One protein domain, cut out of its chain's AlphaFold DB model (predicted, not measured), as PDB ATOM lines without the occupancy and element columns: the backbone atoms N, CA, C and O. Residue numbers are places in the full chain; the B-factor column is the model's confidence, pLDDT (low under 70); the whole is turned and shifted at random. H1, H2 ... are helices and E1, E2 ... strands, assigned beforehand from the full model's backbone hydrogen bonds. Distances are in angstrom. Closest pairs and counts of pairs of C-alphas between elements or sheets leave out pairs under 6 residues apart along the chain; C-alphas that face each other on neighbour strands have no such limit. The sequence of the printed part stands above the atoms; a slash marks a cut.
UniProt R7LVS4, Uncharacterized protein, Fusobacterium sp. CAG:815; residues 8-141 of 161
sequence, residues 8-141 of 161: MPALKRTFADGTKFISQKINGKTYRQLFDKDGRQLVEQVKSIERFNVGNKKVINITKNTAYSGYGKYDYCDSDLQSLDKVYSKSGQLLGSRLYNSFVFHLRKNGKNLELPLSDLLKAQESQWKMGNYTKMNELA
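What this domain is: This is residues 8 to 141 of the 161 residues of an uncharacterized protein of Fusobacterium sp. CAG:815 (UniProt R7LVS4). The model is one open, twisted sheet of seven strands, with a single helix at its E7 edge. The strands run back and forth in chain order; the long E4 to E7 make the length of the sheet, and the shorter E1, E2 and E3 stand beside one part of it. H1 only grazes the sheet with residues 121 to 128, and its residues 129 to 141 stick out free. The printed part has 134 residues, with seven named strands and one named helix that follow along the chain as E1 E2 E3 E4 E5 E6 E7 H1; the order of strands across the sheet is E1 E2 E3 E4 E5 E6 E7, all antiparallel, and the class is mixed, helices and strands. The whole is loose, with a radius of gyration of the C-alphas of 18.2 A and spans of 55 by 40 by 29 A.

Where its parts are: E1 is residues 11 to 14, 10.4 A long, and begins at C-alpha 11 (153.071, 116.952, 144.017). E2, residues 20 to 26, measures 19.4 A, and E3, residues 29 to 35, 19.9 A. E4, residues 41 to 54, spans 39.2 A; E5, residues 57 to 70, 42.1 A; and E6, residues 75 to 88, 42.6 A. E7, residues 94 to 109, is the longest strand by residues and spans 46.2 A, ending at C-alpha 109 (131.427, 123.645, 167.344). H1, residues 118 to 141, is 33.3 A long, has a kink of 30 degrees near residue 131 and ends at C-alpha 141 (146.054, 96.858, 151.634).

How they stand to each other: E1 to E7 form a meander, each strand the antiparallel neighbour of the one before, and each successive pair is a hairpin. N 11 and O 23 of E1 and E2 are 2.8 A apart, within hydrogen-bond range, as are N 22 and O 33 of E2 and E3 at 2.9 A. N 32 and O 45 of E3 and E4 are within hydrogen-bond range at 2.8 A, and the C-alphas of 29 and 48 face each other at 4.7 A. Also within range are N 50 and O 61 of E4 and E5, 2.8 A, N 64 and O 82 of E5 and E6, 2.8 A, and N 83 and O 100 of E6 and E7, 2.8 A. The edge strands E1 and E7 are apart. Residues 108 to 109 of E7 also pair, antiparallel, with residues 112 to 113. The closest C-alphas of E7 and H1 are those of Phe 105 and Gln 125, 7.8 A apart. In H1, 18 of 20 O i to N i+4 pairs are within range.

The domain as a whole: The C-alphas of Lys 73 and Ser 91 are the farthest apart, at 54.9 A. The printed part has no cut and no long link; the link from E7 to H1 is short, and the links between successive strands are tight. The mean pLDDT of the printed part is 71.5; residues 8 to 9, 70 to 79 and 102 to 141 are under 70, and H1 has a mean of 42.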
ATOM      1  N   MET A   8     161.423 120.806 147.901       61.31
ATOM      2  CA  MET A   8     161.127 120.054 146.679       61.31
ATOM      3  C   MET A   8     159.799 120.528 146.066       61.31
ATOM      4  O   MET A   8     158.908 120.975 146.806       61.31
ATOM      5  N   PRO A   9     159.626 120.425 144.733       68.38
ATOM      6  CA  PRO A   9     158.360 120.752 144.088       68.38
ATOM      7  C   PRO A   9     157.226 119.915 144.690       68.38
ATOM      8  O   PRO A   9     157.366 118.711 144.916       68.38
ATOM      9  N   ALA A  10     156.107 120.571 144.988       79.38
ATOM     10  CA  ALA A  10     154.944 119.899 145.548       79.38
ATOM     11  C   ALA A  10     154.260 119.043 144.472       79.38
ATOM     12  O   ALA A  10     153.916 119.545 143.400       79.38
ATOM     13  N   LEU A  11     154.001 117.774 144.780       79.75
ATOM     14  CA  LEU A  11     153.071 116.952 144.017       79.75
ATOM     15  C   LEU A  11     151.656 117.453 144.307       79.75
ATOM     16  O   LEU A  11     151.233 117.461 145.462       79.75
ATOM     17  N   LYS A  12     150.929 117.855 143.265       87.81
ATOM     18  CA  LYS A  12     149.536 118.301 143.357       87.81
ATOM     19  C   LYS A  12     148.674 117.411 142.473       87.81
ATOM     20  O   LYS A  12     149.005 117.207 141.308       87.81
ATOM     21  N   ARG A  13     147.578 116.890 143.018       81.06
ATOM     22  CA  ARG A  13     146.609 116.068 142.286       81.06
ATOM     23  C   ARG A  13     145.199 116.541 142.603       81.06
ATOM     24  O   ARG A  13     144.873 116.736 143.769       81.06
ATOM     25  N   THR A  14     144.376 116.682 141.574       87.25
ATOM     26  CA  THR A  14     142.932 116.889 141.706       87.25
ATOM     27  C   THR A  14     142.238 115.604 141.270       87.25
ATOM     28  O   THR A  14     142.591 115.039 140.234       87.25
ATOM     29  N   PHE A  15     141.311 115.111 142.079       79.50
ATOM     30  CA  PHE A  15     140.516 113.921 141.791       79.50
ATOM     31  C   PHE A  15     139.211 114.299 141.078       79.50
ATOM     32  O   PHE A  15     138.831 115.469 141.027       79.50
ATOM     33  N   ALA A  16     138.533 113.308 140.492       79.88
ATOM     34  CA  ALA A  16     137.324 113.526 139.693       79.88
ATOM     35  C   ALA A  16     136.146 114.102 140.504       79.88
ATOM     36  O   ALA A  16     135.300 114.793 139.949       79.88
ATOM     37  N   ASP A  17     136.118 113.857 141.814       75.31
ATOM     38  CA  ASP A  17     135.135 114.389 142.764       75.31
ATOM     39  C   ASP A  17     135.431 115.840 143.208       75.31
ATOM     40  O   ASP A  17     134.704 116.403 144.025       75.31
ATOM     41  N   GLY A  18     136.495 116.454 142.679       75.38
ATOM     42  CA  GLY A  18     136.938 117.806 143.022       75.38
ATOM     43  C   GLY A  18     137.886 117.882 144.223       75.38
ATOM     44  O   GLY A  18     138.426 118.958 144.486       75.38
ATOM     45  N   THR A  19     138.147 116.766 144.911       79.50
ATOM     46  CA  THR A  19     139.094 116.688 146.030       79.50
ATOM     47  C   THR A  19     140.513 117.003 145.552       79.50
ATOM     48  O   THR A  19     140.929 116.605 144.459       79.50
ATOM     49  N   LYS A  20     141.300 117.707 146.371       78.94
ATOM     50  CA  LYS A  20     142.682 118.098 146.050       78.94
ATOM     51  C   LYS A  20     143.657 117.514 147.056       78.94
ATOM     52  O   LYS A  20     143.488 117.673 148.258       78.94
ATOM     53  N   PHE A  21     144.721 116.898 146.562       82.00
ATOM     54  CA  PHE A  21     145.831 116.385 147.355       82.00
ATOM     55  C   PHE A  21     147.114 117.144 147.040       82.00
ATOM     56  O   PHE A  21     147.453 117.365 145.874       82.00
ATOM     57  N   ILE A  22     147.849 117.506 148.087       82.44
ATOM     58  CA  ILE A  22     149.149 118.166 148.000       82.44
ATOM     59  C   ILE A  22     150.144 117.361 148.833       82.44
ATOM     60  O   ILE A  22     149.854 117.019 149.974       82.44
ATOM     61  N   SER A  23     151.323 117.072 148.285       86.19
ATOM     62  CA  SER A  23     152.435 116.450 149.008       86.19
ATOM     63  C   SER A  23     153.730 117.188 148.714       86.19
ATOM     64  O   SER A  23     154.108 117.343 147.556       86.19
ATOM     65  N   GLN A  24     154.452 117.589 149.752       88.31
ATOM     66  CA  GLN A  24     155.692 118.343 149.621       88.31
ATOM     67  C   GLN A  24     156.741 117.860 150.615       88.31
ATOM     68  O   GLN A  24     156.417 117.466 151.734       88.31
ATOM     69  N   LYS A  25     158.015 117.895 150.218       86.75
ATOM     70  CA  LYS A  25     159.137 117.653 151.125       86.75
ATOM     71  C   LYS A  25     159.826 118.976 151.448       86.75
ATOM     72  O   LYS A  25     160.236 119.685 150.533       86.75
ATOM     73  N   ILE A  26     159.930 119.287 152.737       85.81
ATOM     74  CA  ILE A  26     160.547 120.508 153.266       85.81
ATOM     75  C   ILE A  26     161.437 120.098 154.438       85.81
ATOM     76  O   ILE A  26     160.961 119.450 155.371       85.81
ATOM     77  N   ASN A  27     162.726 120.449 154.396       85.12
ATOM     78  CA  ASN A  27     163.692 120.177 155.475       85.12
ATOM     79  C   ASN A  27     163.661 118.718 155.977       85.12
ATOM     80  O   ASN A  27     163.583 118.450 157.175       85.12
ATOM     81  N   GLY A  28     163.643 117.752 155.052       81.56
ATOM     82  CA  GLY A  28     163.637 116.321 155.385       81.56
ATOM     83  C   GLY A  28     162.297 115.757 155.882       81.56
ATOM     84  O   GLY A  28     162.176 114.538 156.002       81.56
ATOM     85  N   LYS A  29     161.282 116.600 156.099       88.12
ATOM     86  CA  LYS A  29     159.916 116.194 156.455       88.12
ATOM     87  C   LYS A  29     159.020 116.171 155.223       88.12
ATOM     88  O   LYS A  29     159.182 116.978 154.310       88.12
ATOM     89  N   THR A  30     158.072 115.246 155.192       87.12
ATOM     90  CA  THR A  30     157.035 115.158 154.161       87.12
ATOM     91  C   THR A  30     155.721 115.665 154.730       87.12
ATOM     92  O   THR A  30     155.200 115.093 155.683       87.12
ATOM     93  N   TYR A  31     155.191 116.712 154.117       88.00
ATOM     94  CA  TYR A  31     153.904 117.315 154.419       88.00
ATOM     95  C   TYR A  31     152.895 116.844 153.385       88.00
ATOM     96  O   TYR A  31     153.201 116.834 152.191       88.00
ATOM     97  N   ARG A  32     151.710 116.433 153.825       85.88
ATOM     98  CA  ARG A  32     150.604 116.062 152.945       85.88
ATOM     99  C   ARG A  32     149.325 116.718 153.425       85.88
ATOM    100  O   ARG A  32     149.070 116.749 154.622       85.88
ATOM    101  N   GLN A  33     148.531 117.209 152.490       84.81
ATOM    102  CA  GLN A  33     147.249 117.841 152.766       84.81
ATOM    103  C   GLN A  33     146.202 117.319 151.789       84.81
ATOM    104  O   GLN A  33     146.496 117.124 150.606       84.81
ATOM    105  N   LEU A  34     144.989 117.104 152.288       81.50
ATOM    106  CA  LEU A  34     143.816 116.756 151.495       81.50
ATOM    107  C   LEU A  34     142.747 117.820 151.719       81.50
ATOM    108  O   LEU A  34     142.446 118.147 152.866       81.50
ATOM    109  N   PHE A  35     142.167 118.329 150.640       80.38
ATOM    110  CA  PHE A  35     141.093 119.314 150.661       80.38
ATOM    111  C   PHE A  35     139.878 118.768 149.926       80.38
ATOM    112  O   PHE A  35     140.040 118.131 148.885       80.38
ATOM    113  N   ASP A  36     138.681 119.048 150.430       81.19
ATOM    114  CA  ASP A  36     137.443 118.762 149.710       81.19
ATOM    115  C   ASP A  36     137.277 119.665 148.470       81.19
ATOM    116  O   ASP A  36     138.078 120.572 148.201       81.19
ATOM    117  N   LYS A  37     136.213 119.416 147.701       82.69
ATOM    118  CA  LYS A  37     135.864 120.191 146.501       82.69
ATOM    119  C   LYS A  37     135.648 121.689 146.765       82.69
ATOM    120  O   LYS A  37     135.837 122.494 145.856       82.69
ATOM    121  N   ASP A  38     135.270 122.053 147.991       86.19
ATOM    122  CA  ASP A  38     134.963 123.422 148.415       86.19
ATOM    123  C   ASP A  38     136.199 124.117 149.030       86.19
ATOM    124  O   ASP A  38     136.145 125.292 149.396       86.19
ATOM    125  N   GLY A  39     137.336 123.416 149.102       82.62
ATOM    126  CA  GLY A  39     138.613 123.928 149.592       82.62
ATOM    127  C   GLY A  39     138.825 123.789 151.101       82.62
ATOM    128  O   GLY A  39     139.791 124.350 151.617       82.62
ATOM    129  N   ARG A  40     137.975 123.050 151.822       81.69
ATOM    130  CA  ARG A  40     138.169 122.788 153.257       81.69
ATOM    131  C   ARG A  40     139.175 121.665 153.454       81.69
ATOM    132  O   ARG A  40     139.128 120.652 152.762       81.69
ATOM    133  N   GLN A  41     140.085 121.827 154.407       80.81
ATOM    134  CA  GLN A  41     141.139 120.851 154.668       80.81
ATOM    135  C   GLN A  41     140.593 119.665 155.470       80.81
ATOM    136  O   GLN A  41     140.249 119.816 156.635       80.81
ATOM    137  N   LEU A  42     140.552 118.484 154.855       77.50
ATOM    138  CA  LEU A  42     140.095 117.235 155.468       77.50
ATOM    139  C   LEU A  42     141.210 116.512 156.226       77.50
ATOM    140  O   LEU A  42     140.957 115.875 157.243       77.50
ATOM    141  N   VAL A  43     142.443 116.576 155.716       78.62
ATOM    142  CA  VAL A  43     143.592 115.879 156.310       78.62
ATOM    143  C   VAL A  43     144.823 116.767 156.263       78.62
ATOM    144  O   VAL A  43     145.124 117.370 155.232       78.62
ATOM    145  N   GLU A  44     145.569 116.792 157.359       84.75
ATOM    146  CA  GLU A  44     146.955 117.240 157.421       84.75
ATOM    147  C   GLU A  44     147.838 116.097 157.891       84.75
ATOM    148  O   GLU A  44     147.494 115.388 158.828       84.75
ATOM    149  N   GLN A  45     149.001 115.921 157.281       86.81
ATOM    150  CA  GLN A  45     149.961 114.930 157.732       86.81
ATOM    151  C   GLN A  45     151.377 115.463 157.635       86.81
ATOM    152  O   GLN A  45     151.793 115.975 156.597       86.81
ATOM    153  N   VAL A  46     152.147 115.234 158.692       91.50
ATOM    154  CA  VAL A  46     153.586 115.472 158.724       91.50
ATOM    155  C   VAL A  46     154.282 114.158 159.034       91.50
ATOM    156  O   VAL A  46     154.026 113.532 160.060       91.50
ATOM    157  N   LYS A  47     155.182 113.742 158.146       89.12
ATOM    158  CA  LYS A  47     156.031 112.565 158.319       89.12
ATOM    159  C   LYS A  47     157.497 112.976 158.384       89.12
ATOM    160  O   LYS A  47     157.985 113.654 157.483       89.12
ATOM    161  N   SER A  48     158.219 112.512 159.394       92.25
ATOM    162  CA  SER A  48     159.676 112.615 159.483       92.25
ATOM    163  C   SER A  48     160.307 111.229 159.519       92.25
ATOM    164  O   SER A  48     159.697 110.250 159.954       92.25
ATOM    165  N   ILE A  49     161.533 111.137 159.004       90.75
ATOM    166  CA  ILE A  49     162.365 109.943 159.133       90.75
ATOM    167  C   ILE A  49     163.732 110.397 159.614       90.75
ATOM    168  O   ILE A  49     164.456 111.069 158.879       90.75
ATOM    169  N   GLU A  50     164.091 109.986 160.818       91.50
ATOM    170  CA  GLU A  50     165.380 110.265 161.430       91.50
ATOM    171  C   GLU A  50     166.217 108.993 161.444       91.50
ATOM    172  O   GLU A  50     165.714 107.887 161.651       91.50
ATOM    173  N   ARG A  51     167.511 109.142 161.166       92.62
ATOM    174  CA  ARG A  51     168.465 108.035 161.146       92.62
ATOM    175  C   ARG A  51     169.672 108.427 161.968       92.62
ATOM    176  O   ARG A  51     170.279 109.460 161.701       92.62
ATOM    177  N   PHE A  52     170.024 107.598 162.934       92.25
ATOM    178  CA  PHE A  52     171.163 107.836 163.810       92.25
ATOM    179  C   PHE A  52     171.769 106.513 164.272       92.25
ATOM    180  O   PHE A  52     171.184 105.445 164.094       92.25
ATOM    181  N   ASN A  53     172.970 106.574 164.842       92.88
ATOM    182  CA  ASN A  53     173.648 105.407 165.394       92.88
ATOM    183  C   ASN A  53     173.607 105.457 166.923       92.88
ATOM    184  O   ASN A  53     173.814 106.516 167.510       92.88
ATOM    185  N   VAL A  54     173.394 104.306 167.558       90.31
ATOM    186  CA  VAL A  54     173.517 104.128 169.013       90.31
ATOM    187  C   VAL A  54     174.517 103.001 169.254       90.31
ATOM    188  O   VAL A  54     174.205 101.818 169.092       90.31
ATOM    189  N   GLY A  55     175.762 103.370 169.562       92.94
ATOM    190  CA  GLY A  55     176.887 102.433 169.591       92.94
ATOM    191  C   GLY A  55     177.090 101.756 168.230       92.94
ATOM    192  O   GLY A  55     177.256 102.420 167.211       92.94
ATOM    193  N   ASN A  56     177.046 100.421 168.199       93.25
ATOM    194  CA  ASN A  56     177.194  99.625 166.975       93.25
ATOM    195  C   ASN A  56     175.874  99.351 166.224       93.25
ATOM    196  O   ASN A  56     175.850  98.507 165.323       93.25
ATOM    197  N   LYS A  57     174.779 100.022 166.602       91.56
ATOM    198  CA  LYS A  57     173.439  99.813 166.038       91.56
ATOM    199  C   LYS A  57     173.006 101.019 165.219       91.56
ATOM    200  O   LYS A  57     173.285 102.157 165.592       91.56
ATOM    201  N   LYS A  58     172.288 100.757 164.131       93.50
ATOM    202  CA  LYS A  58     171.629 101.774 163.304       93.50
ATOM    203  C   LYS A  58     170.176 101.880 163.744       93.50
ATOM    204  O   LYS A  58     169.491 100.864 163.812       93.50
ATOM    205  N   VAL A  59     169.701 103.082 164.024       90.50
ATOM    206  CA  VAL A  59     168.326 103.342 164.452       90.50
ATOM    207  C   VAL A  59     167.631 104.198 163.405       90.50
ATOM    208  O   VAL A  59     168.204 105.161 162.894       90.50
ATOM    209  N   ILE A  60     166.401 103.821 163.069       89.69
ATOM    210  CA  ILE A  60     165.500 104.594 162.222       89.69
ATOM    211  C   ILE A  60     164.267 104.924 163.054       89.69
ATOM    212  O   ILE A  60     163.535 104.010 163.427       89.69
ATOM    213  N   ASN A  61     164.031 106.207 163.316       87.94
ATOM    214  CA  ASN A  61     162.767 106.686 163.862       87.94
ATOM    215  C   ASN A  61     161.901 107.220 162.717       87.94
ATOM    216  O   ASN A  61     162.363 107.993 161.877       87.94
ATOM    217  N   ILE A  62     160.647 106.786 162.663       88.62
ATOM    218  CA  ILE A  62     159.650 107.279 161.717       88.62
ATOM    219  C   ILE A  62     158.512 107.863 162.535       88.62
ATOM    220  O   ILE A  62     157.778 107.108 163.163       88.62
ATOM    221  N   THR A  63     158.328 109.177 162.480       87.25
ATOM    222  CA  THR A  63     157.199 109.839 163.137       87.25
ATOM    223  C   THR A  63     156.195 110.302 162.087       87.25
ATOM    224  O   THR A  63     156.572 110.865 161.058       87.25
ATOM    225  N   LYS A  64     154.910 110.047 162.328       84.81
ATOM    226  CA  LYS A  64     153.772 110.461 161.507       84.81
ATOM    227  C   LYS A  64     152.752 111.118 162.430       84.81
ATOM    228  O   LYS A  64     152.172 110.449 163.271       84.81
ATOM    229  N   ASN A  65     152.526 112.410 162.250       85.62
ATOM    230  CA  ASN A  65     151.404 113.109 162.860       85.62
ATOM    231  C   ASN A  65     150.347 113.323 161.777       85.62
ATOM    232  O   ASN A  65     150.684 113.841 160.711       85.62
ATOM    233  N   THR A  66     149.118 112.878 162.014       80.69
ATOM    234  CA  THR A  66     147.994 113.085 161.099       80.69
ATOM    235  C   THR A  66     146.854 113.754 161.839       80.69
ATOM    236  O   THR A  66     146.379 113.201 162.823       80.69
ATOM    237  N   ALA A  67     146.411 114.907 161.351       75.81
ATOM    238  CA  ALA A  67     145.194 115.563 161.789       75.81
ATOM    239  C   ALA A  67     144.086 115.325 160.757       75.81
ATOM    240  O   ALA A  67     144.306 115.487 159.555       75.81
ATOM    241  N   TYR A  68     142.904 114.953 161.225       76.25
ATOM    242  CA  TYR A  68     141.706 114.767 160.423       76.25
ATOM    243  C   TYR A  68     140.675 115.796 160.847       76.25
ATOM    244  O   TYR A  68     140.388 115.918 162.035       76.25
ATOM    245  N   SER A  69     140.093 116.484 159.875       70.75
ATOM    246  CA  SER A  69     138.981 117.394 160.095       70.75
ATOM    247  C   SER A  69     137.738 116.826 159.436       70.75
ATOM    248  O   SER A  69     137.752 116.504 158.246       70.75
ATOM    249  N   GLY A  70     136.645 116.747 160.185       67.12
ATOM    250  CA  GLY A  70     135.325 116.552 159.600       67.12
ATOM    251  C   GLY A  70     134.437 117.755 159.855       67.12
ATOM    252  O   GLY A  70     134.496 118.366 160.919       67.12
ATOM    253  N   TYR A  71     133.620 118.076 158.856       60.41
ATOM    254  CA  TYR A  71     132.733 119.234 158.849       60.41
ATOM    255  C   TYR A  71     131.285 118.752 158.721       60.41
ATOM    256  O   TYR A  71     130.947 118.027 157.784       60.41
ATOM    257  N   GLY A  72     130.420 119.135 159.662       60.03
ATOM    258  CA  GLY A  72     129.032 118.670 159.727       60.03
ATOM    259  C   GLY A  72     128.223 119.407 160.796       60.03
ATOM    260  O   GLY A  72     128.433 120.590 161.034       60.03
ATOM    261  N   LYS A  73     127.296 118.716 161.479       48.06
ATOM    262  CA  LYS A  73     126.575 119.292 162.642       48.06
ATOM    263  C   LYS A  73     127.536 119.716 163.770       48.06
ATOM    264  O   LYS A  73     127.230 120.639 164.526       48.06
ATOM    265  N   TYR A  74     128.670 119.027 163.862       51.97
ATOM    266  CA  TYR A  74     129.820 119.351 164.697       51.97
ATOM    267  C   TYR A  74     131.064 119.303 163.814       51.97
ATOM    268  O   TYR A  74     131.144 118.449 162.928       51.97
ATOM    269  N   ASP A  75     132.011 120.198 164.073       58.62
ATOM    270  CA  ASP A  75     133.358 120.060 163.533       58.62
ATOM    271  C   ASP A  75     134.112 119.091 164.447       58.62
ATOM    272  O   ASP A  75     133.902 119.086 165.658       58.62
ATOM    273  N   TYR A  76     135.003 118.265 163.923       60.94
ATOM    274  CA  TYR A  76     135.913 117.504 164.781       60.94
ATOM    275  C   TYR A  76     137.333 117.593 164.258       60.94
ATOM    276  O   TYR A  76     137.545 117.797 163.065       60.94
ATOM    277  N   CYS A  77     138.285 117.484 165.180       58.53
ATOM    278  CA  CYS A  77     139.699 117.375 164.887       58.53
ATOM    279  C   CYS A  77     140.252 116.164 165.629       58.53
ATOM    280  O   CYS A  77     140.328 116.170 166.860       58.53
ATOM    281  N   ASP A  78     140.654 115.158 164.864       66.44
ATOM    282  CA  ASP A  78     141.305 113.968 165.393       66.44
ATOM    283  C   ASP A  78     142.775 114.051 165.050       66.44
ATOM    284  O   ASP A  78     143.121 114.236 163.887       66.44
ATOM    285  N   SER A  79     143.645 113.890 166.037       65.38
ATOM    286  CA  SER A  79     145.078 113.771 165.794       65.38
ATOM    287  C   SER A  79     145.568 112.384 166.179       65.38
ATOM    288  O   SER A  79     145.297 111.893 167.274       65.38
ATOM    289  N   ASP A  80     146.275 111.745 165.255       71.81
ATOM    290  CA  ASP A  80     146.970 110.476 165.452       71.81
ATOM    291  C   ASP A  80     148.473 110.731 165.311       71.81
ATOM    292  O   ASP A  80     148.968 111.083 164.232       71.81
ATOM    293  N   LEU A  81     149.193 110.576 166.418       72.81
ATOM    294  CA  LEU A  81     150.644 110.585 166.460       72.81
ATOM    295  C   LEU A  81     151.138 109.144 166.520       72.81
ATOM    296  O   LEU A  81     151.013 108.476 167.544       72.81
ATOM    297  N   GLN A  82     151.790 108.708 165.451       76.81
ATOM    298  CA  GLN A  82     152.446 107.412 165.362       76.81
ATOM    299  C   GLN A  82     153.958 107.610 165.305       76.81
ATOM    300  O   GLN A  82     154.458 108.421 164.524       76.81
ATOM    301  N   SER A  83     154.701 106.849 166.096       75.62
ATOM    302  CA  SER A  83     156.160 106.813 166.075       75.62
ATOM    303  C   SER A  83     156.632 105.367 166.030       75.62
ATOM    304  O   SER A  83     156.239 104.549 166.858       75.62
ATOM    305  N   LEU A  84     157.450 105.037 165.035       78.94
ATOM    306  CA  LEU A  84     158.008 103.708 164.830       78.94
ATOM    307  C   LEU A  84     159.528 103.780 164.896       78.94
ATOM    308  O   LEU A  84     160.174 104.309 163.989       78.94
ATOM    309  N   ASP A  85     160.087 103.172 165.932       79.94
ATOM    310  CA  ASP A  85     161.516 102.938 166.057       79.94
ATOM    311  C   ASP A  85     161.858 101.580 165.450       79.94
ATOM    312  O   ASP A  85     161.219 100.572 165.757       79.94
ATOM    313  N   LYS A  86     162.892 101.530 164.613       81.25
ATOM    314  CA  LYS A  86     163.505 100.288 164.128       81.25
ATOM    315  C   LYS A  86     164.992 100.302 164.430       81.25
ATOM    316  O   LYS A  86     165.688 101.252 164.077       81.25
ATOM    317  N   VAL A  87     165.485  99.236 165.046       84.81
ATOM    318  CA  VAL A  87     166.894  99.072 165.409       84.81
ATOM    319  C   VAL A  87     167.491  97.960 164.568       84.81
ATOM    320  O   VAL A  87     166.963  96.854 164.527       84.81
ATOM    321  N   TYR A  88     168.615  98.242 163.927       87.62
ATOM    322  CA  TYR A  88     169.335  97.319 163.066       87.62
ATOM    323  C   TYR A  88     170.755  97.089 163.584       87.62
ATOM    324  O   TYR A  88     171.387  97.979 164.164       87.62
ATOM    325  N   SER A  89     171.285  95.898 163.330       90.69
ATOM    326  CA  SER A  89     172.697  95.587 163.510       90.69
ATOM    327  C   SER A  89     173.557  96.390 162.527       90.69
ATOM    328  O   SER A  89     173.072  96.948 161.535       90.69
ATOM    329  N   LYS A  90     174.876  96.396 162.744       88.81
ATOM    330  CA  LYS A  90     175.831  96.993 161.799       88.81
ATOM    331  C   LYS A  90     175.731  96.370 160.396       88.81
ATOM    332  O   LYS A  90     175.836  97.106 159.412       88.81
ATOM    333  N   SER A  91     175.476  95.057 160.321       92.31
ATOM    334  CA  SER A  91     175.276  94.292 159.080       92.31
ATOM    335  C   SER A  91     173.908  94.513 158.421       92.31
ATOM    336  O   SER A  91     173.696  94.038 157.313       92.31
ATOM    337  N   GLY A  92     172.998  95.263 159.055       88.00
ATOM    338  CA  GLY A  92     171.687  95.609 158.497       88.00
ATOM    339  C   GLY A  92     170.547  94.665 158.883       88.00
ATOM    340  O   GLY A  92     169.428  94.858 158.418       88.00
ATOM    341  N   GLN A  93     170.787  93.682 159.754       90.00
ATOM    342  CA  GLN A  93     169.732  92.820 160.293       90.00
ATOM    343  C   GLN A  93     168.831  93.616 161.244       90.00
ATOM    344  O   GLN A  93     169.341  94.306 162.123       90.00
ATOM    345  N   LEU A  94     167.507  93.508 161.110       86.00
ATOM    346  CA  LEU A  94     166.567  94.090 162.074       86.00
ATOM    347  C   LEU A  94     166.688  93.352 163.417       86.00
ATOM    348  O   LEU A  94     166.493  92.143 163.478       86.00
ATOM    349  N   LEU A  95     167.013  94.087 164.477       83.19
ATOM    350  CA  LEU A  95     167.144  93.574 165.844       83.19
ATOM    351  C   LEU A  95     165.867  93.771 166.663       83.19
ATOM    352  O   LEU A  95     165.624  93.027 167.604       83.19
ATOM    353  N   GLY A  96     165.062  94.778 166.324       81.75
ATOM    354  CA  GLY A  96     163.798  95.030 167.000       81.75
ATOM    355  C   GLY A  96     163.106  96.291 166.510       81.75
ATOM    356  O   GLY A  96     163.692  97.120 165.807       81.75
ATOM    357  N   SER A  97     161.843  96.431 166.896       85.75
ATOM    358  CA  SER A  97     161.027  97.596 166.582       85.75
ATOM    359  C   SER A  97     160.069  97.925 167.714       85.75
ATOM    360  O   SER A  97     159.577  97.020 168.383       85.75
ATOM    361  N   ARG A  98     159.763  99.210 167.882       78.88
ATOM    362  CA  ARG A  98     158.769  99.701 168.837       78.88
ATOM    363  C   ARG A  98     157.823 100.657 168.128       78.88
ATOM    364  O   ARG A  98     158.286 101.614 167.516       78.88
ATOM    365  N   LEU A  99     156.523 100.399 168.233       74.38
ATOM    366  CA  LEU A  99     155.472 101.301 167.772       74.38
ATOM    367  C   LEU A  99     154.857 102.005 168.982       74.38
ATOM    368  O   LEU A  99     154.441 101.353 169.935       74.38
ATOM    369  N   TYR A 100     154.794 103.326 168.921       71.88
ATOM    370  CA  TYR A 100     154.042 104.172 169.831       71.88
ATOM    371  C   TYR A 100     152.937 104.859 169.041       71.88
ATOM    372  O   TYR A 100     153.220 105.460 168.007       71.88
ATOM    373  N   ASN A 101     151.707 104.791 169.538       72.31
ATOM    374  CA  ASN A 101     150.573 105.502 168.966       72.31
ATOM    375  C   ASN A 101     149.887 106.304 170.070       72.31
ATOM    376  O   ASN A 101     149.649 105.779 171.156       72.31
ATOM    377  N   SER A 102     149.544 107.549 169.769       64.94
ATOM    378  CA  SER A 102     148.746 108.420 170.621       64.94
ATOM    379  C   SER A 102     147.636 109.027 169.789       64.94
ATOM    380  O   SER A 102     147.880 109.510 168.688       64.94
ATOM    381  N   PHE A 103     146.427 109.019 170.330       65.25
ATOM    382  CA  PHE A 103     145.252 109.552 169.665       65.25
ATOM    383  C   PHE A 103     144.600 110.597 170.557       65.25
ATOM    384  O   PHE A 103     144.340 110.328 171.730       65.25
ATOM    385  N   VAL A 104     144.316 111.763 169.988       62.84
ATOM    386  CA  VAL A 104     143.554 112.819 170.653       62.84
ATOM    387  C   VAL A 104     142.351 113.157 169.788       62.84
ATOM    388  O   VAL A 104     142.500 113.465 168.607       62.84
ATOM    389  N   PHE A 105     141.169 113.101 170.393       64.06
ATOM    390  CA  PHE A 105     139.899 113.462 169.774       64.06
ATOM    391  C   PHE A 105     139.426 114.794 170.341       64.06
ATOM    392  O   PHE A 105     139.238 114.919 171.552       64.06
ATOM    393  N   HIS A 106     139.183 115.771 169.473       63.97
ATOM    394  CA  HIS A 106     138.538 117.019 169.855       63.97
ATOM    395  C   HIS A 106     137.244 117.188 169.075       63.97
ATOM    396  O   HIS A 106     137.258 117.398 167.861       63.97
ATOM    397  N   LEU A 107     136.118 117.202 169.786       62.03
ATOM    398  CA  LEU A 107     134.879 117.692 169.204       62.03
ATOM    399  C   LEU A 107     134.846 119.215 169.297       62.03
ATOM    400  O   LEU A 107     135.159 119.790 170.340       62.03
ATOM    401  N   ARG A 108     134.456 119.878 168.214       61.59
ATOM    402  CA  ARG A 108     134.350 121.330 168.125       61.59
ATOM    403  C   ARG A 108     132.986 121.759 167.590       61.59
ATOM    404  O   ARG A 108     132.307 121.059 166.845       61.59
ATOM    405  N   LYS A 109     132.563 122.961 167.968       60.44
ATOM    406  CA  LYS A 109     131.427 123.645 167.344       60.44
ATOM    407  C   LYS A 109     131.753 125.121 167.232       60.44
ATOM    408  O   LYS A 109     132.088 125.749 168.233       60.44
ATOM    409  N   ASN A 110     131.672 125.664 166.018       61.91
ATOM    410  CA  ASN A 110     132.024 127.058 165.727       61.91
ATOM    411  C   ASN A 110     133.441 127.421 166.220       61.91
ATOM    412  O   ASN A 110     133.647 128.465 166.836       61.91
ATOM    413  N   GLY A 111     134.409 126.519 166.022       56.84
ATOM    414  CA  GLY A 111     135.808 126.731 166.413       56.84
ATOM    415  C   GLY A 111     136.125 126.593 167.909       56.84
ATOM    416  O   GLY A 111     137.288 126.728 168.278       56.84
ATOM    417  N   LYS A 112     135.145 126.289 168.771       58.34
ATOM    418  CA  LYS A 112     135.368 126.037 170.205       58.34
ATOM    419  C   LYS A 112     135.339 124.545 170.509       58.34
ATOM    420  O   LYS A 112     134.474 123.848 169.978       58.34
ATOM    421  N   ASN A 113     136.245 124.075 171.368       63.25
ATOM    422  CA  ASN A 113     136.193 122.712 171.899       63.25
ATOM    423  C   ASN A 113     134.883 122.524 172.675       63.25
ATOM    424  O   ASN A 113     134.493 123.380 173.468       63.25
ATOM    425  N   LEU A 114     134.193 121.424 172.402       58.41
ATOM    426  CA  LEU A 114     133.019 121.005 173.144       58.41
ATOM    427  C   LEU A 114     133.464 120.097 174.283       58.41
ATOM    428  O   LEU A 114     134.005 119.018 174.049       58.41
ATOM    429  N   GLU A 115     133.176 120.516 175.507       57.31
ATOM    430  CA  GLU A 115     133.158 119.617 176.652       57.31
ATOM    431  C   GLU A 115     131.868 118.803 176.572       57.31
ATOM    432  O   GLU A 115     130.778 119.284 176.887       57.31
ATOM    433  N   LEU A 116     131.973 117.586 176.045       53.12
ATOM    434  CA  LEU A 116     130.877 116.629 176.085       53.12
ATOM    435  C   LEU A 116     131.026 115.701 177.294       53.12
ATOM    436  O   LEU A 116     132.152 115.368 177.675       53.12
ATOM    437  N   PRO A 117     129.906 115.205 177.852       49.72
ATOM    438  CA  PRO A 117     129.941 114.081 178.775       49.72
ATOM    439  C   PRO A 117     130.707 112.906 178.154       49.72
ATOM    440  O   PRO A 117     130.525 112.590 176.975       49.72
ATOM    441  N   LEU A 118     131.539 112.225 178.950       46.66
ATOM    442  CA  LEU A 118     132.396 111.115 178.505       46.66
ATOM    443  C   LEU A 118     131.629 110.042 177.707       46.66
ATOM    444  O   LEU A 118     132.160 109.485 176.752       46.66
ATOM    445  N   SER A 119     130.361 109.789 178.041       48.34
ATOM    446  CA  SER A 119     129.494 108.843 177.327       48.34
ATOM    447  C   SER A 119     129.233 109.215 175.866       48.34
ATOM    448  O   SER A 119     129.129 108.333 175.015       48.34
ATOM    449  N   ASP A 120     129.125 110.507 175.565       52.84
ATOM    450  CA  ASP A 120     128.852 110.994 174.215       52.84
ATOM    451  C   ASP A 120     130.144 111.091 173.399       52.84
ATOM    452  O   ASP A 120     130.134 110.787 172.205       52.84
ATOM    453  N   LEU A 121     131.272 111.397 174.057       50.97
ATOM    454  CA  LEU A 121     132.609 111.273 173.466       50.97
ATOM    455  C   LEU A 121     132.906 109.824 173.068       50.97
ATOM    456  O   LEU A 121     133.345 109.583 171.948       50.97
ATOM    457  N   LEU A 122     132.596 108.854 173.933       51.84
ATOM    458  CA  LEU A 122     132.800 107.430 173.651       51.84
ATOM    459  C   LEU A 122     131.920 106.933 172.494       51.84
ATOM    460  O   LEU A 122     132.410 106.214 171.630       51.84
ATOM    461  N   LYS A 123     130.654 107.360 172.398       54.75
ATOM    462  CA  LYS A 123     129.775 107.017 171.260       54.75
ATOM    463  C   LYS A 123     130.230 107.658 169.944       54.75
ATOM    464  O   LYS A 123     130.172 107.025 168.884       54.75
ATOM    465  N   ALA A 124     130.698 108.906 169.994       49.19
ATOM    466  CA  ALA A 124     131.299 109.565 168.839       49.19
ATOM    467  C   ALA A 124     132.584 108.835 168.413       49.19
ATOM    468  O   ALA A 124     132.749 108.520 167.239       49.19
ATOM    469  N   GLN A 125     133.430 108.448 169.369       50.22
ATOM    470  CA  GLN A 125     134.658 107.699 169.122       50.22
ATOM    471  C   GLN A 125     134.389 106.284 168.586       50.22
ATOM    472  O   GLN A 125     135.085 105.854 167.676       50.22
ATOM    473  N   GLU A 126     133.378 105.561 169.076       50.12
ATOM    474  CA  GLU A 126     133.010 104.224 168.583       50.12
ATOM    475  C   GLU A 126     132.462 104.249 167.152       50.12
ATOM    476  O   GLU A 126     132.788 103.377 166.340       50.12
ATOM    477  N   SER A 127     131.643 105.249 166.816       48.88
ATOM    478  CA  SER A 127     131.153 105.423 165.444       48.88
ATOM    479  C   SER A 127     132.287 105.815 164.486       48.88
ATOM    480  O   SER A 127     132.349 105.300 163.368       48.88
ATOM    481  N   GLN A 128     133.253 106.612 164.952       50.25
ATOM    482  CA  GLN A 128     134.450 106.997 164.199       50.25
ATOM    483  C   GLN A 128     135.496 105.880 164.112       50.25
ATOM    484  O   GLN A 128     136.095 105.718 163.061       50.25
ATOM    485  N   TRP A 129     135.685 105.035 165.130       45.53
ATOM    486  CA  TRP A 129     136.544 103.842 165.055       45.53
ATOM    487  C   TRP A 129     136.049 102.857 163.995       45.53
ATOM    488  O   TRP A 129     136.853 102.249 163.288       45.53
ATOM    489  N   LYS A 130     134.727 102.730 163.828       42.75
ATOM    490  CA  LYS A 130     134.137 101.934 162.744       42.75
ATOM    491  C   LYS A 130     134.439 102.530 161.361       42.75
ATOM    492  O   LYS A 130     134.741 101.768 160.447       42.75
ATOM    493  N   MET A 131     134.451 103.859 161.220       38.31
ATOM    494  CA  MET A 131     134.855 104.531 159.971       38.31
ATOM    495  C   MET A 131     136.375 104.518 159.747       38.31
ATOM    496  O   MET A 131     136.834 104.238 158.646       38.31
ATOM    497  N   GLY A 132     137.171 104.732 160.792       39.34
ATOM    498  CA  GLY A 132     138.630 104.699 160.778       39.34
ATOM    499  C   GLY A 132     139.189 103.307 160.501       39.34
ATOM    500  O   GLY A 132     140.228 103.204 159.861       39.34
ATOM    501  N   ASN A 133     138.489 102.234 160.888       37.78
ATOM    502  CA  ASN A 133     138.790 100.875 160.429       37.78
ATOM    503  C   ASN A 133     138.437 100.666 158.951       37.78
ATOM    504  O   ASN A 133     139.164  99.959 158.262       37.78
ATOM    505  N   TYR A 134     137.388 101.314 158.437       30.39
ATOM    506  CA  TYR A 134     137.076 101.322 157.002       30.39
ATOM    507  C   TYR A 134     138.181 102.021 156.187       30.39
ATOM    508  O   TYR A 134     138.571 101.536 155.126       30.39
ATOM    509  N   THR A 135     138.756 103.111 156.706       30.66
ATOM    510  CA  THR A 135     139.869 103.829 156.058       30.66
ATOM    511  C   THR A 135     141.220 103.128 156.268       30.66
ATOM    512  O   THR A 135     141.997 103.009 155.323       30.66
ATOM    513  N   LYS A 136     141.498 102.587 157.466       35.09
ATOM    514  CA  LYS A 136     142.734 101.833 157.769       35.09
ATOM    515  C   LYS A 136     142.794 100.487 157.042       35.09
ATOM    516  O   LYS A 136     143.883 100.117 156.624       35.09
ATOM    517  N   MET A 137     141.675  99.783 156.829       28.86
ATOM    518  CA  MET A 137     141.670  98.562 156.004       28.86
ATOM    519  C   MET A 137     141.982  98.848 154.529       28.86
ATOM    520  O   MET A 137     142.634  98.030 153.889       28.86
ATOM    521  N   ASN A 138     141.607 100.025 154.013       27.91
ATOM    522  CA  ASN A 138     141.926 100.419 152.639       27.91
ATOM    523  C   ASN A 138     143.353 100.981 152.477       27.91
ATOM    524  O   ASN A 138     143.957 100.777 151.433       27.91
ATOM    525  N   GLU A 139     143.934 101.631 153.496       30.64
ATOM    526  CA  GLU A 139     145.338 102.094 153.445       30.64
ATOM    527  C   GLU A 139     146.369 100.990 153.768       30.64
ATOM    528  O   GLU A 139     147.518 101.076 153.333       30.64
ATOM    529  N   LEU A 140     145.986  99.947 154.517       31.34
ATOM    530  CA  LEU A 140     146.861  98.812 154.861       31.34
ATOM    531  C   LEU A 140     146.873  97.694 153.804       31.34
ATOM    532  O   LEU A 140     147.703  96.788 153.904       31.34
ATOM    533  N   ALA A 141     146.020  97.771 152.778       27.77
ATOM    534  CA  ALA A 141     146.054  96.858 151.634       27.77
ATOM    535  C   ALA A 141     147.336  97.006 150.780       27.77
ATOM    536  O   ALA A 141     147.705  96.065 150.083       27.77
TER     537      ALA A 141